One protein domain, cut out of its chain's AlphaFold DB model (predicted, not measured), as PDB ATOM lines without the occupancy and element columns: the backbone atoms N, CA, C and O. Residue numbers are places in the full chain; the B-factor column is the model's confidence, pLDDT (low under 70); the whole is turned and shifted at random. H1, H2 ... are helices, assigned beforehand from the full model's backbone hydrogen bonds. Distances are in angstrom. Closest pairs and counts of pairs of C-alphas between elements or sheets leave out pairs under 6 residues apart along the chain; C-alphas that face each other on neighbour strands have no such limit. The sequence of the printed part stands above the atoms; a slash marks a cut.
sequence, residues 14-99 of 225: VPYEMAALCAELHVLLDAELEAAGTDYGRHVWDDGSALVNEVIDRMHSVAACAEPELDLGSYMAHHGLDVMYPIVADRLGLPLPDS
ATOM      1  N   VAL A  14     104.063  49.129 -40.266       74.31
ATOM      2  CA  VAL A  14     103.167  48.505 -41.250       74.31
ATOM      3  C   VAL A  14     102.782  47.058 -40.891       74.31
ATOM      4  O   VAL A  14     101.591  46.744 -40.933       74.31
ATOM      5  N   PRO A  15     103.704  46.175 -40.454       74.50
ATOM      6  CA  PRO A  15     103.327  44.821 -40.048       74.50
ATOM      7  C   PRO A  15     102.356  44.804 -38.854       74.50
ATOM      8  O   PRO A  15     101.444  43.980 -38.805       74.50
ATOM      9  N   TYR A  16     102.518  45.726 -37.900       79.38
ATOM     10  CA  TYR A  16     101.650  45.831 -36.724       79.38
ATOM     11  C   TYR A  16     100.285  46.416 -37.073       79.38
ATOM     12  O   TYR A  16      99.274  45.932 -36.572       79.38
ATOM     13  N   GLU A  17     100.248  47.419 -37.952       87.69
ATOM     14  CA  GLU A  17      99.001  47.970 -38.476       87.69
ATOM     15  C   GLU A  17      98.220  46.900 -39.244       87.69
ATOM     16  O   GLU A  17      97.036  46.704 -38.979       87.69
ATOM     17  N   MET A  18      98.885  46.122 -40.105       90.25
ATOM     18  CA  MET A  18      98.249  44.999 -40.795       90.25
ATOM     19  C   MET A  18      97.718  43.951 -39.811       90.25
ATOM     20  O   MET A  18      96.592  43.478 -39.960       90.25
ATOM     21  N   ALA A  19      98.498  43.584 -38.790       86.00
ATOM     22  CA  ALA A  19      98.051  42.631 -37.777       86.00
ATOM     23  C   ALA A  19      96.842  43.156 -36.981       86.00
ATOM     24  O   ALA A  19      95.928  42.385 -36.693       86.00
ATOM     25  N   ALA A  20      96.810  44.454 -36.662       87.25
ATOM     26  CA  ALA A  20      95.683  45.095 -35.993       87.25
ATOM     27  C   ALA A  20      94.427  45.102 -36.875       87.25
ATOM     28  O   ALA A  20      93.357  44.738 -36.396       87.25
ATOM     29  N   LEU A  21      94.564  45.427 -38.165       92.81
ATOM     30  CA  LEU A  21      93.465  45.380 -39.133       92.81
ATOM     31  C   LEU A  21      92.930  43.956 -39.325       92.81
ATOM     32  O   LEU A  21      91.720  43.755 -39.353       92.81
ATOM     33  N   CYS A  22      93.811  42.953 -39.386       92.25
ATOM     34  CA  CYS A  22      93.397  41.551 -39.428       92.25
ATOM     35  C   CYS A  22      92.610  41.159 -38.168       92.25
ATOM     36  O   CYS A  22      91.610  40.453 -38.269       92.25
ATOM     37  N   ALA A  23      93.036  41.608 -36.985       88.81
ATOM     38  CA  ALA A  23      92.328  41.337 -35.737       88.81
ATOM     39  C   ALA A  23      90.967  42.051 -35.676       88.81
ATOM     40  O   ALA A  23      89.979  41.443 -35.270       88.81
ATOM     41  N   GLU A  24      90.899  43.309 -36.113       92.38
ATOM     42  CA  GLU A  24      89.657  44.084 -36.207       92.38
ATOM     43  C   GLU A  24      88.659  43.401 -37.147       92.38
ATOM     44  O   GLU A  24      87.533  43.099 -36.746       92.38
ATOM     45  N   LEU A  25      89.097  43.064 -38.362       94.25
ATOM     46  CA  LEU A  25      88.265  42.379 -39.344       94.25
ATOM     47  C   LEU A  25      87.821  41.000 -38.849       94.25
ATOM     48  O   LEU A  25      86.664  40.634 -39.018       94.25
ATOM     49  N   HIS A  26      88.707  40.248 -38.191       91.62
ATOM     50  CA  HIS A  26      88.359  38.956 -37.604       91.62
ATOM     51  C   HIS A  26      87.180  39.072 -36.637       91.62
ATOM     52  O   HIS A  26      86.253  38.279 -36.733       91.62
ATOM     53  N   VAL A  27      87.198  40.048 -35.725       89.62
ATOM     54  CA  VAL A  27      86.127  40.232 -34.730       89.62
ATOM     55  C   VAL A  27      84.795  40.563 -35.401       89.62
ATOM     56  O   VAL A  27      83.760  40.034 -35.000       89.62
ATOM     57  N   LEU A  28      84.817  41.415 -36.428       91.88
ATOM     58  CA  LEU A  28      83.611  41.770 -37.178       91.88
ATOM     59  C   LEU A  28      83.011  40.548 -37.883       91.88
ATOM     60  O   LEU A  28      81.814  40.295 -37.769       91.88
ATOM     61  N   LEU A  29      83.851  39.764 -38.558       91.81
ATOM     62  CA  LEU A  29      83.417  38.582 -39.299       91.81
ATOM     63  C   LEU A  29      82.984  37.435 -38.377       91.81
ATOM     64  O   LEU A  29      82.040  36.722 -38.700       91.81
ATOM     65  N   ASP A  30      83.636  37.251 -37.227       88.88
ATOM     66  CA  ASP A  30      83.237  36.238 -36.241       88.88
ATOM     67  C   ASP A  30      81.833  36.543 -35.693       88.88
ATOM     68  O   ASP A  30      80.992  35.649 -35.620       88.88
ATOM     69  N   ALA A  31      81.516  37.819 -35.442       88.44
ATOM     70  CA  ALA A  31      80.168  38.237 -35.060       88.44
ATOM     71  C   ALA A  31      79.125  37.997 -36.174       88.44
ATOM     72  O   ALA A  31      77.995  37.595 -35.884       88.44
ATOM     73  N   GLU A  32      79.482  38.213 -37.446       89.62
ATOM     74  CA  GLU A  32      78.616  37.894 -38.593       89.62
ATOM     75  C   GLU A  32      78.363  36.378 -38.712       89.62
ATOM     76  O   GLU A  32      77.222  35.952 -38.915       89.62
ATOM     77  N   LEU A  33      79.392  35.551 -38.503       88.69
ATOM     78  CA  LEU A  33      79.277  34.089 -38.490       88.69
ATOM     79  C   LEU A  33      78.385  33.587 -37.353       88.69
ATOM     80  O   LEU A  33      77.530  32.726 -37.583       88.69
ATOM     81  N   GLU A  34      78.553  34.135 -36.147       87.31
ATOM     82  CA  GLU A  34      77.709  33.825 -34.991       87.31
ATOM     83  C   GLU A  34      76.242  34.178 -35.260       87.31
ATOM     84  O   GLU A  34      75.354  33.360 -35.006       87.31
ATOM     85  N   ALA A  35      75.979  35.356 -35.832       87.88
ATOM     86  CA  ALA A  35      74.630  35.787 -36.193       87.88
ATOM     87  C   ALA A  35      73.999  34.901 -37.281       87.88
ATOM     88  O   ALA A  35      72.797  34.626 -37.240       87.88
ATOM     89  N   ALA A  36      74.803  34.427 -38.235       87.19
ATOM     90  CA  ALA A  36      74.369  33.526 -39.296       87.19
ATOM     91  C   ALA A  36      74.215  32.064 -38.835       87.19
ATOM     92  O   ALA A  36      73.554  31.273 -39.511       87.19
ATOM     93  N   GLY A  37      74.815  31.681 -37.703       85.88
ATOM     94  CA  GLY A  37      74.856  30.293 -37.236       85.88
ATOM     95  C   GLY A  37      75.670  29.375 -38.155       85.88
ATOM     96  O   GLY A  37      75.360  28.189 -38.287       85.88
ATOM     97  N   THR A  38      76.686  29.922 -38.823       85.81
ATOM     98  CA  THR A  38      77.544  29.208 -39.782       85.81
ATOM     99  C   THR A  38      79.010  29.283 -39.371       85.81
ATOM    100  O   THR A  38      79.377  30.089 -38.527       85.81
ATOM    101  N   ASP A  39      79.857  28.469 -39.997       81.75
ATOM    102  CA  ASP A  39      81.304  28.492 -39.770       81.75
ATOM    103  C   ASP A  39      82.048  29.007 -41.010       81.75
ATOM    104  O   ASP A  39      81.552  28.870 -42.139       81.75
ATOM    105  N   TYR A  40      83.239  29.574 -40.812       76.31
ATOM    106  CA  TYR A  40      84.091  30.020 -41.920       76.31
ATOM    107  C   TYR A  40      84.468  28.828 -42.821       76.31
ATOM    108  O   TYR A  40      84.497  27.672 -42.390       76.31
ATOM    109  N   GLY A  41      84.668  29.076 -44.114       79.69
ATOM    110  CA  GLY A  41      84.874  28.049 -45.143       79.69
ATOM    111  C   GLY A  41      83.595  27.346 -45.612       79.69
ATOM    112  O   GLY A  41      83.619  26.614 -46.602       79.69
ATOM    113  N   ARG A  42      82.463  27.557 -44.929       82.06
ATOM    114  CA  ARG A  42      81.119  27.157 -45.398       82.06
ATOM    115  C   ARG A  42      80.187  28.345 -45.581       82.06
ATOM    116  O   ARG A  42      79.176  28.217 -46.270       82.06
ATOM    117  N   HIS A  43      80.497  29.458 -44.926       85.25
ATOM    118  CA  HIS A  43      79.744  30.687 -45.043       85.25
ATOM    119  C   HIS A  43      79.938  31.311 -46.428       85.25
ATOM    120  O   HIS A  43      81.042  31.345 -46.966       85.25
ATOM    121  N   VAL A  44      78.843  31.799 -47.007       87.25
ATOM    122  CA  VAL A  44      78.877  32.575 -48.247       87.25
ATOM    123  C   VAL A  44      78.814  34.036 -47.846       87.25
ATOM    124  O   VAL A  44      77.745  34.520 -47.485       87.25
ATOM    125  N   TRP A  45      79.965  34.702 -47.891       87.50
ATOM    126  CA  TRP A  45      80.079  36.120 -47.576       87.50
ATOM    127  C   TRP A  45      79.248  36.950 -48.557       87.50
ATOM    128  O   TRP A  45      79.359  36.776 -49.774       87.50
ATOM    129  N   ASP A  46      78.414  37.838 -48.026       84.88
ATOM    130  CA  ASP A  46      77.775  38.885 -48.813       84.88
ATOM    131  C   ASP A  46      78.737  40.074 -48.998       84.88
ATOM    132  O   ASP A  46      79.930  39.999 -48.681       84.88
ATOM    133  N   ASP A  47      78.238  41.185 -49.541       81.25
ATOM    134  CA  ASP A  47      79.046  42.394 -49.729       81.25
ATOM    135  C   ASP A  47      79.577  42.968 -48.396       81.25
ATOM    136  O   ASP A  47      80.451  43.831 -48.414       81.25
ATOM    137  N   GLY A  48      79.127  42.463 -47.243       79.56
ATOM    138  CA  GLY A  48      79.553  42.876 -45.914       79.56
ATOM    139  C   GLY A  48      79.035  44.257 -45.520       79.56
ATOM    140  O   GLY A  48      78.476  45.022 -46.313       79.56
ATOM    141  N   SER A  49      79.238  44.613 -44.254       87.31
ATOM    142  CA  SER A  49      78.953  45.969 -43.784       87.31
ATOM    143  C   SER A  49      79.928  47.003 -44.373       87.31
ATOM    144  O   SER A  49      81.049  46.687 -44.774       87.31
ATOM    145  N   ALA A  50      79.531  48.282 -44.374       90.81
ATOM    146  CA  ALA A  50      80.422  49.377 -44.775       90.81
ATOM    147  C   ALA A  50      81.728  49.394 -43.959       90.81
ATOM    148  O   ALA A  50      82.785  49.682 -44.508       90.81
ATOM    149  N   LEU A  51      81.651  49.022 -42.676       91.44
ATOM    150  CA  LEU A  51      82.806  48.920 -41.790       91.44
ATOM    151  C   LEU A  51      83.750  47.780 -42.206       91.44
ATOM    152  O   LEU A  51      84.957  47.981 -42.252       91.44
ATOM    153  N   VAL A  52      83.215  46.604 -42.556       93.38
ATOM    154  CA  VAL A  52      84.015  45.476 -43.067       93.38
ATOM    155  C   VAL A  52      84.785  45.885 -44.324       93.38
ATOM    156  O   VAL A  52      85.992  45.662 -44.405       93.38
ATOM    157  N   ASN A  53      84.111  46.538 -45.272       93.62
ATOM    158  CA  ASN A  53      84.746  46.993 -46.508       93.62
ATOM    159  C   ASN A  53      85.795  48.088 -46.260       93.62
ATOM    160  O   ASN A  53      86.871  48.032 -46.845       93.62
ATOM    161  N   GLU A  54      85.541  49.022 -45.340       95.12
ATOM    162  CA  GLU A  54      86.521  50.045 -44.951       95.12
ATOM    163  C   GLU A  54      87.806  49.425 -44.382       95.12
ATOM    164  O   GLU A  54      88.915  49.847 -44.724       95.12
ATOM    165  N   VAL A  55      87.685  48.397 -43.538       95.06
ATOM    166  CA  VAL A  55      88.850  47.691 -42.986       95.06
ATOM    167  C   VAL A  55      89.617  46.959 -44.093       95.06
ATOM    168  O   VAL A  55      90.846  47.046 -44.131       95.06
ATOM    169  N   ILE A  56      88.925  46.306 -45.033       95.44
ATOM    170  CA  ILE A  56      89.549  45.638 -46.190       95.44
ATOM    171  C   ILE A  56      90.295  46.648 -47.081       95.44
ATOM    172  O   ILE A  56      91.449  46.411 -47.449       95.44
ATOM    173  N   ASP A  57      89.699  47.804 -47.373       95.06
ATOM    174  CA  ASP A  57      90.330  48.866 -48.169       95.06
ATOM    175  C   ASP A  57      91.599  49.414 -47.492       95.06
ATOM    176  O   ASP A  57      92.627  49.664 -48.142       95.06
ATOM    177  N   ARG A  58      91.570  49.551 -46.161       93.75
ATOM    178  CA  ARG A  58      92.752  49.915 -45.368       93.75
ATOM    179  C   ARG A  58      93.821  48.829 -45.434       93.75
ATOM    180  O   ARG A  58      94.983  49.161 -45.654       93.75
ATOM    181  N   MET A  59      93.454  47.551 -45.330       94.75
ATOM    182  CA  MET A  59      94.399  46.437 -45.492       94.75
ATOM    183  C   MET A  59      95.076  46.472 -46.868       94.75
ATOM    184  O   MET A  59      96.301  46.374 -46.944       94.75
ATOM    185  N   HIS A  60      94.324  46.692 -47.950       94.00
ATOM    186  CA  HIS A  60      94.894  46.862 -49.291       94.00
ATOM    187  C   HIS A  60      95.894  48.021 -49.358       94.00
ATOM    188  O   HIS A  60      96.981  47.868 -49.915       94.00
ATOM    189  N   SER A  61      95.552  49.162 -48.758       91.06
ATOM    190  CA  SER A  61      96.418  50.347 -48.726       91.06
ATOM    191  C   SER A  61      97.719  50.095 -47.956       91.06
ATOM    192  O   SER A  61      98.797  50.484 -48.405       91.06
ATOM    193  N   VAL A  62      97.629  49.407 -46.816       89.69
ATOM    194  CA  VAL A  62      98.770  49.060 -45.958       89.69
ATOM    195  C   VAL A  62      99.692  48.049 -46.650       89.69
ATOM    196  O   VAL A  62     100.907  48.258 -46.677       89.69
ATOM    197  N   ALA A  63      99.137  47.009 -47.281       89.81
ATOM    198  CA  ALA A  63      99.912  46.038 -48.061       89.81
ATOM    199  C   ALA A  63     100.656  46.712 -49.225       89.81
ATOM    200  O   ALA A  63     101.868  46.549 -49.354       89.81
ATOM    201  N   ALA A  64      99.957  47.545 -50.007       88.94
ATOM    202  CA  ALA A  64     100.545  48.268 -51.134       88.94
ATOM    203  C   ALA A  64     101.628  49.272 -50.705       88.94
ATOM    204  O   ALA A  64     102.542  49.555 -51.475       88.94
ATOM    205  N   CYS A  65     101.538  49.824 -49.489       86.62
ATOM    206  CA  CYS A  65     102.546  50.736 -48.955       86.62
ATOM    207  C   CYS A  65     103.824  50.008 -48.512       86.62
ATOM    208  O   CYS A  65     104.920  50.503 -48.776       86.62
ATOM    209  N   ALA A  66     103.703  48.847 -47.857       84.06
ATOM    210  CA  ALA A  66     104.867  48.073 -47.424       84.06
ATOM    211  C   ALA A  66     105.543  47.316 -48.563       84.06
ATOM    212  O   ALA A  66     106.764  47.377 -48.701       84.06
ATOM    213  N   GLU A  67     104.760  46.581 -49.350       86.62
ATOM    214  CA  GLU A  67     105.258  45.688 -50.393       86.62
ATOM    215  C   GLU A  67     104.406  45.857 -51.659       86.62
ATOM    216  O   GLU A  67     103.548  45.024 -51.939       86.62
ATOM    217  N   PRO A  68     104.652  46.921 -52.451       86.19
ATOM    218  CA  PRO A  68     103.848  47.262 -53.632       86.19
ATOM    219  C   PRO A  68     103.764  46.159 -54.698       86.19
ATOM    220  O   PRO A  68     102.883  46.188 -55.552       86.19
ATOM    221  N   GLU A  69     104.711  45.219 -54.673       89.44
ATOM    222  CA  GLU A  69     104.808  44.086 -55.600       89.44
ATOM    223  C   GLU A  69     103.862  42.928 -55.227       89.44
ATOM    224  O   GLU A  69     103.644  42.028 -56.038       89.44
ATOM    225  N   LEU A  70     103.320  42.914 -54.001       87.56
ATOM    226  CA  LEU A  70     102.408  41.880 -53.515       87.56
ATOM    227  C   LEU A  70     100.974  42.413 -53.462       87.56
ATOM    228  O   LEU A  70     100.709  43.491 -52.933       87.56
ATOM    229  N   ASP A  71     100.020  41.618 -53.948       92.00
ATOM    230  CA  ASP A  71      98.618  41.836 -53.597       92.00
ATOM    231  C   ASP A  71      98.357  41.466 -52.124       92.00
ATOM    232  O   ASP A  71      99.181  40.826 -51.465       92.00
ATOM    233  N   LEU A  72      97.202  41.877 -51.585       91.56
ATOM    234  CA  LEU A  72      96.864  41.647 -50.174       91.56
ATOM    235  C   LEU A  72      96.920  40.157 -49.800       91.56
ATOM    236  O   LEU A  72      97.419  39.805 -48.732       91.56
ATOM    237  N   GLY A  73      96.455  39.276 -50.688       91.06
ATOM    238  CA  GLY A  73      96.485  37.833 -50.460       91.06
ATOM    239  C   GLY A  73      97.905  37.281 -50.358       91.06
ATOM    240  O   GLY A  73      98.239  36.560 -49.416       91.06
ATOM    241  N   SER A  74      98.763  37.671 -51.296       90.69
ATOM    242  CA  SER A  74     100.176  37.303 -51.332       90.69
ATOM    243  C   SER A  74     100.933  37.875 -50.139       90.69
ATOM    244  O   SER A  74     101.756  37.170 -49.558       90.69
ATOM    245  N   TYR A  75     100.617  39.105 -49.722       90.62
ATOM    246  CA  TYR A  75     101.152  39.714 -48.505       90.62
ATOM    247  C   TYR A  75     100.788  38.876 -47.275       90.62
ATOM    248  O   TYR A  75     101.664  38.467 -46.507       90.62
ATOM    249  N   MET A  76      99.503  38.551 -47.106       88.50
ATOM    250  CA  MET A  76      99.038  37.744 -45.980       88.50
ATOM    251  C   MET A  76      99.719  36.373 -45.936       88.50
ATOM    252  O   MET A  76     100.204  35.979 -44.875       88.50
ATOM    253  N   ALA A  77      99.825  35.686 -47.075       86.31
ATOM    254  CA  ALA A  77     100.493  34.389 -47.173       86.31
ATOM    255  C   ALA A  77     102.008  34.477 -46.904       86.31
ATOM    256  O   ALA A  77     102.579  33.628 -46.212       86.31
ATOM    257  N   HIS A  78     102.678  35.518 -47.410       84.19
ATOM    258  CA  HIS A  78     104.113  35.733 -47.202       84.19
ATOM    259  C   HIS A  78     104.454  35.841 -45.708       84.19
ATOM    260  O   HIS A  78     105.402  35.203 -45.219       84.19
ATOM    261  N   HIS A  79     103.619  36.579 -44.975       83.75
ATOM    262  CA  HIS A  79     103.765  36.859 -43.545       83.75
ATOM    263  C   HIS A  79     103.077  35.835 -42.630       83.75
ATOM    264  O   HIS A  79     103.252  35.882 -41.414       83.75
ATOM    265  N   GLY A  80     102.354  34.863 -43.196       78.94
ATOM    266  CA  GLY A  80     101.639  33.818 -42.456       78.94
ATOM    267  C   GLY A  80     100.395  34.313 -41.710       78.94
ATOM    268  O   GLY A  80      99.937  33.649 -40.777       78.94
ATOM    269  N   LEU A  81      99.875  35.484 -42.088       84.56
ATOM    270  CA  LEU A  81      98.680  36.099 -41.508       84.56
ATOM    271  C   LEU A  81      97.401  35.377 -41.937       84.56
ATOM    272  O   LEU A  81      96.446  35.331 -41.174       84.56
ATOM    273  N   ASP A  82      97.398  34.766 -43.117       83.62
ATOM    274  CA  ASP A  82      96.333  33.892 -43.616       83.62
ATOM    275  C   ASP A  82      96.070  32.696 -42.683       83.62
ATOM    276  O   ASP A  82      94.927  32.330 -42.413       83.62
ATOM    277  N   VAL A  83      97.133  32.123 -42.114       79.81
ATOM    278  CA  VAL A  83      97.041  31.027 -41.139       79.81
ATOM    279  C   VAL A  83      96.655  31.533 -39.744       79.81
ATOM    280  O   VAL A  83      95.954  30.841 -39.001       79.81
ATOM    281  N   MET A  84      97.108  32.736 -39.374       79.06
ATOM    282  CA  MET A  84      96.776  33.354 -38.083       79.06
ATOM    283  C   MET A  84      95.322  33.835 -38.023       79.06
ATOM    284  O   MET A  84      94.672  33.689 -36.990       79.06
ATOM    285  N   TYR A  85      94.797  34.351 -39.132       85.31
ATOM    286  CA  TYR A  85      93.462  34.928 -39.242       85.31
ATOM    287  C   TYR A  85      92.650  34.204 -40.331       85.31
ATOM    288  O   TYR A  85      92.330  34.793 -41.362       85.31
ATOM    289  N   PRO A  86      92.271  32.929 -40.117       85.62
ATOM    290  CA  PRO A  86      91.629  32.115 -41.149       85.62
ATOM    291  C   PRO A  86      90.244  32.630 -41.564       85.62
ATOM    292  O   PRO A  86      89.881  32.495 -42.723       85.62
ATOM    293  N   ILE A  87      89.496  33.267 -40.654       89.00
ATOM    294  CA  ILE A  87      88.211  33.911 -40.981       89.00
ATOM    295  C   ILE A  87      88.424  35.058 -41.982       89.00
ATOM    296  O   ILE A  87      87.683  35.197 -42.950       89.00
ATOM    297  N   VAL A  88      89.485  35.846 -41.785       92.12
ATOM    298  CA  VAL A  88      89.855  36.940 -42.691       92.12
ATOM    299  C   VAL A  88      90.318  36.391 -44.037       92.12
ATOM    300  O   VAL A  88      89.901  36.889 -45.078       92.12
ATOM    301  N   ALA A  89      91.142  35.341 -44.024       90.75
ATOM    302  CA  ALA A  89      91.587  34.675 -45.243       90.75
ATOM    303  C   ALA A  89      90.398  34.159 -46.072       90.75
ATOM    304  O   ALA A  89      90.345  34.408 -47.274       90.75
ATOM    305  N   ASP A  90      89.420  33.523 -45.422       90.56
ATOM    306  CA  ASP A  90      88.188  33.053 -46.061       90.56
ATOM    307  C   ASP A  90      87.393  34.206 -46.687       90.56
ATOM    308  O   ASP A  90      87.016  34.145 -47.858       90.56
ATOM    309  N   ARG A  91      87.204  35.306 -45.943       92.12
ATOM    310  CA  ARG A  91      86.480  36.493 -46.425       92.12
ATOM    311  C   ARG A  91      87.130  37.140 -47.642       92.12
ATOM    312  O   ARG A  91      86.425  37.677 -48.499       92.12
ATOM    313  N   LEU A  92      88.457  37.105 -47.706       91.81
ATOM    314  CA  LEU A  92      89.246  37.612 -48.827       91.81
ATOM    315  C   LEU A  92      89.338  36.613 -49.995       91.81
ATOM    316  O   LEU A  92      89.981  36.907 -51.000       91.81
ATOM    317  N   GLY A  93      88.709  35.437 -49.885       88.50
ATOM    318  CA  GLY A  93      88.726  34.400 -50.916       88.50
ATOM    319  C   GLY A  93      90.072  33.681 -51.044       88.50
ATOM    320  O   GLY A  93      90.362  33.100 -52.093       88.50
ATOM    321  N   LEU A  94      90.913  33.731 -50.008       87.94
ATOM    322  CA  LEU A  94      92.188  33.021 -49.980       87.94
ATOM    323  C   LEU A  94      91.957  31.530 -49.713       87.94
ATOM    324  O   LEU A  94      91.035  31.163 -48.979       87.94
ATOM    325  N   PRO A  95      92.795  30.645 -50.280       80.06
ATOM    326  CA  PRO A  95      92.658  29.217 -50.054       80.06
ATOM    327  C   PRO A  95      92.843  28.908 -48.569       80.06
ATOM    328  O   PRO A  95      93.918  29.117 -48.002       80.06
ATOM    329  N   LEU A  96      91.797  28.371 -47.944       72.25
ATOM    330  CA  LEU A  96      91.907  27.893 -46.579       72.25
ATOM    331  C   LEU A  96      92.824  26.668 -46.531       72.25
ATOM    332  O   LEU A  96      92.768  25.806 -47.412       72.25
ATOM    333  N   PRO A  97      93.676  26.550 -45.502       65.81
ATOM    334  CA  PRO A  97      94.495  25.367 -45.349       65.81
ATOM    335  C   PRO A  97      93.611  24.116 -45.241       65.81
ATOM    336  O   PRO A  97      92.769  24.046 -44.358       65.81
ATOM    337  N   ASP A  98      93.898  23.079 -46.038       59.47
ATOM    338  CA  ASP A  98      93.149  21.797 -46.102       59.47
ATOM    339  C   ASP A  98      93.016  21.005 -44.778       59.47
ATOM    340  O   ASP A  98      92.546  19.870 -44.761       59.47
ATOM    341  N   SER A  99      93.531  21.522 -43.664       56.22
ATOM    342  CA  SER A  99      93.687  20.778 -42.421       56.22
ATOM    343  C   SER A  99      93.175  21.594 -41.245       56.22
ATOM    344  O   SER A  99      93.770  22.623 -40.918       56.22
TER     345      SER A  99
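AT A GLANCE: This is residues 14 to 99 of the 225 residues of an uncharacterized protein of Thecamonas trahens ATCC 50062 (UniProt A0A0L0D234). A helical hairpin of two long helices, H1 and H2, lies side by side, and three short helices cover one side of it: H3 packs on the later part of H2, H5 crosses the middle of H1, and H4 joins those two. A long loop, residues 37 to 49, folds back from the end of H1 to the start of H2. The printed part has 86 residues with five named helices, H1 to H5 in chain order, and no named strand; its class is all helix. It is compact, with a radius of gyration of the C-alphas of 12.3 A, and spans 37 by 31 by 19 A.

HOW THE PARTS SIT: H1, residues 14 to 36, and H2, residues 50 to 66, form a helical hairpin: they touch, closest at the C-alphas of Met 18 and Met 59, 6.2 A, at a shallow tilt of 25 degrees, opposite ways. Residues 59 to 64 of H2 alone touch H3, residues 72 to 79, at a steep tilt of 59 degrees; the closest C-alphas are those of His 60 and Leu 72, 5.6 A. H4, residues 81 to 84, and H3 only just touch, only at the corner, with 3 pairs of C-alphas within 8 A; the closest are those of Met 76 and Asp 82, 5.3 A. Residues 22 to 30 of H1 alone touch H5, residues 86 to 91, about perpendicular at 75 degrees; the closest C-alphas are those of His 26 and Val 88, 5.7 A. H2 is apart from H4 and H5. In H1, H2, H3 and H5 every O i to N i+4 pair is within hydrogen-bond range; H4 is too short for one.

IN THESE COORDINATES: H1 runs 32.5 A from C-alpha 14 at (103.167, 48.505, -41.250), and H2 24.6 A. H3 measures 10.7 A, H4 4.8 A and H5 8.6 A, ending at C-alpha 91 at (86.480, 36.493, -46.425).

THE WHOLE: The C-alphas of Gly 37 and Glu 69, the two farthest apart, are 37.7 A apart. The printed part has no cut; the link from H1 to H2 is long, the other three tight. Residues 97 to 99 have pLDDT under 70.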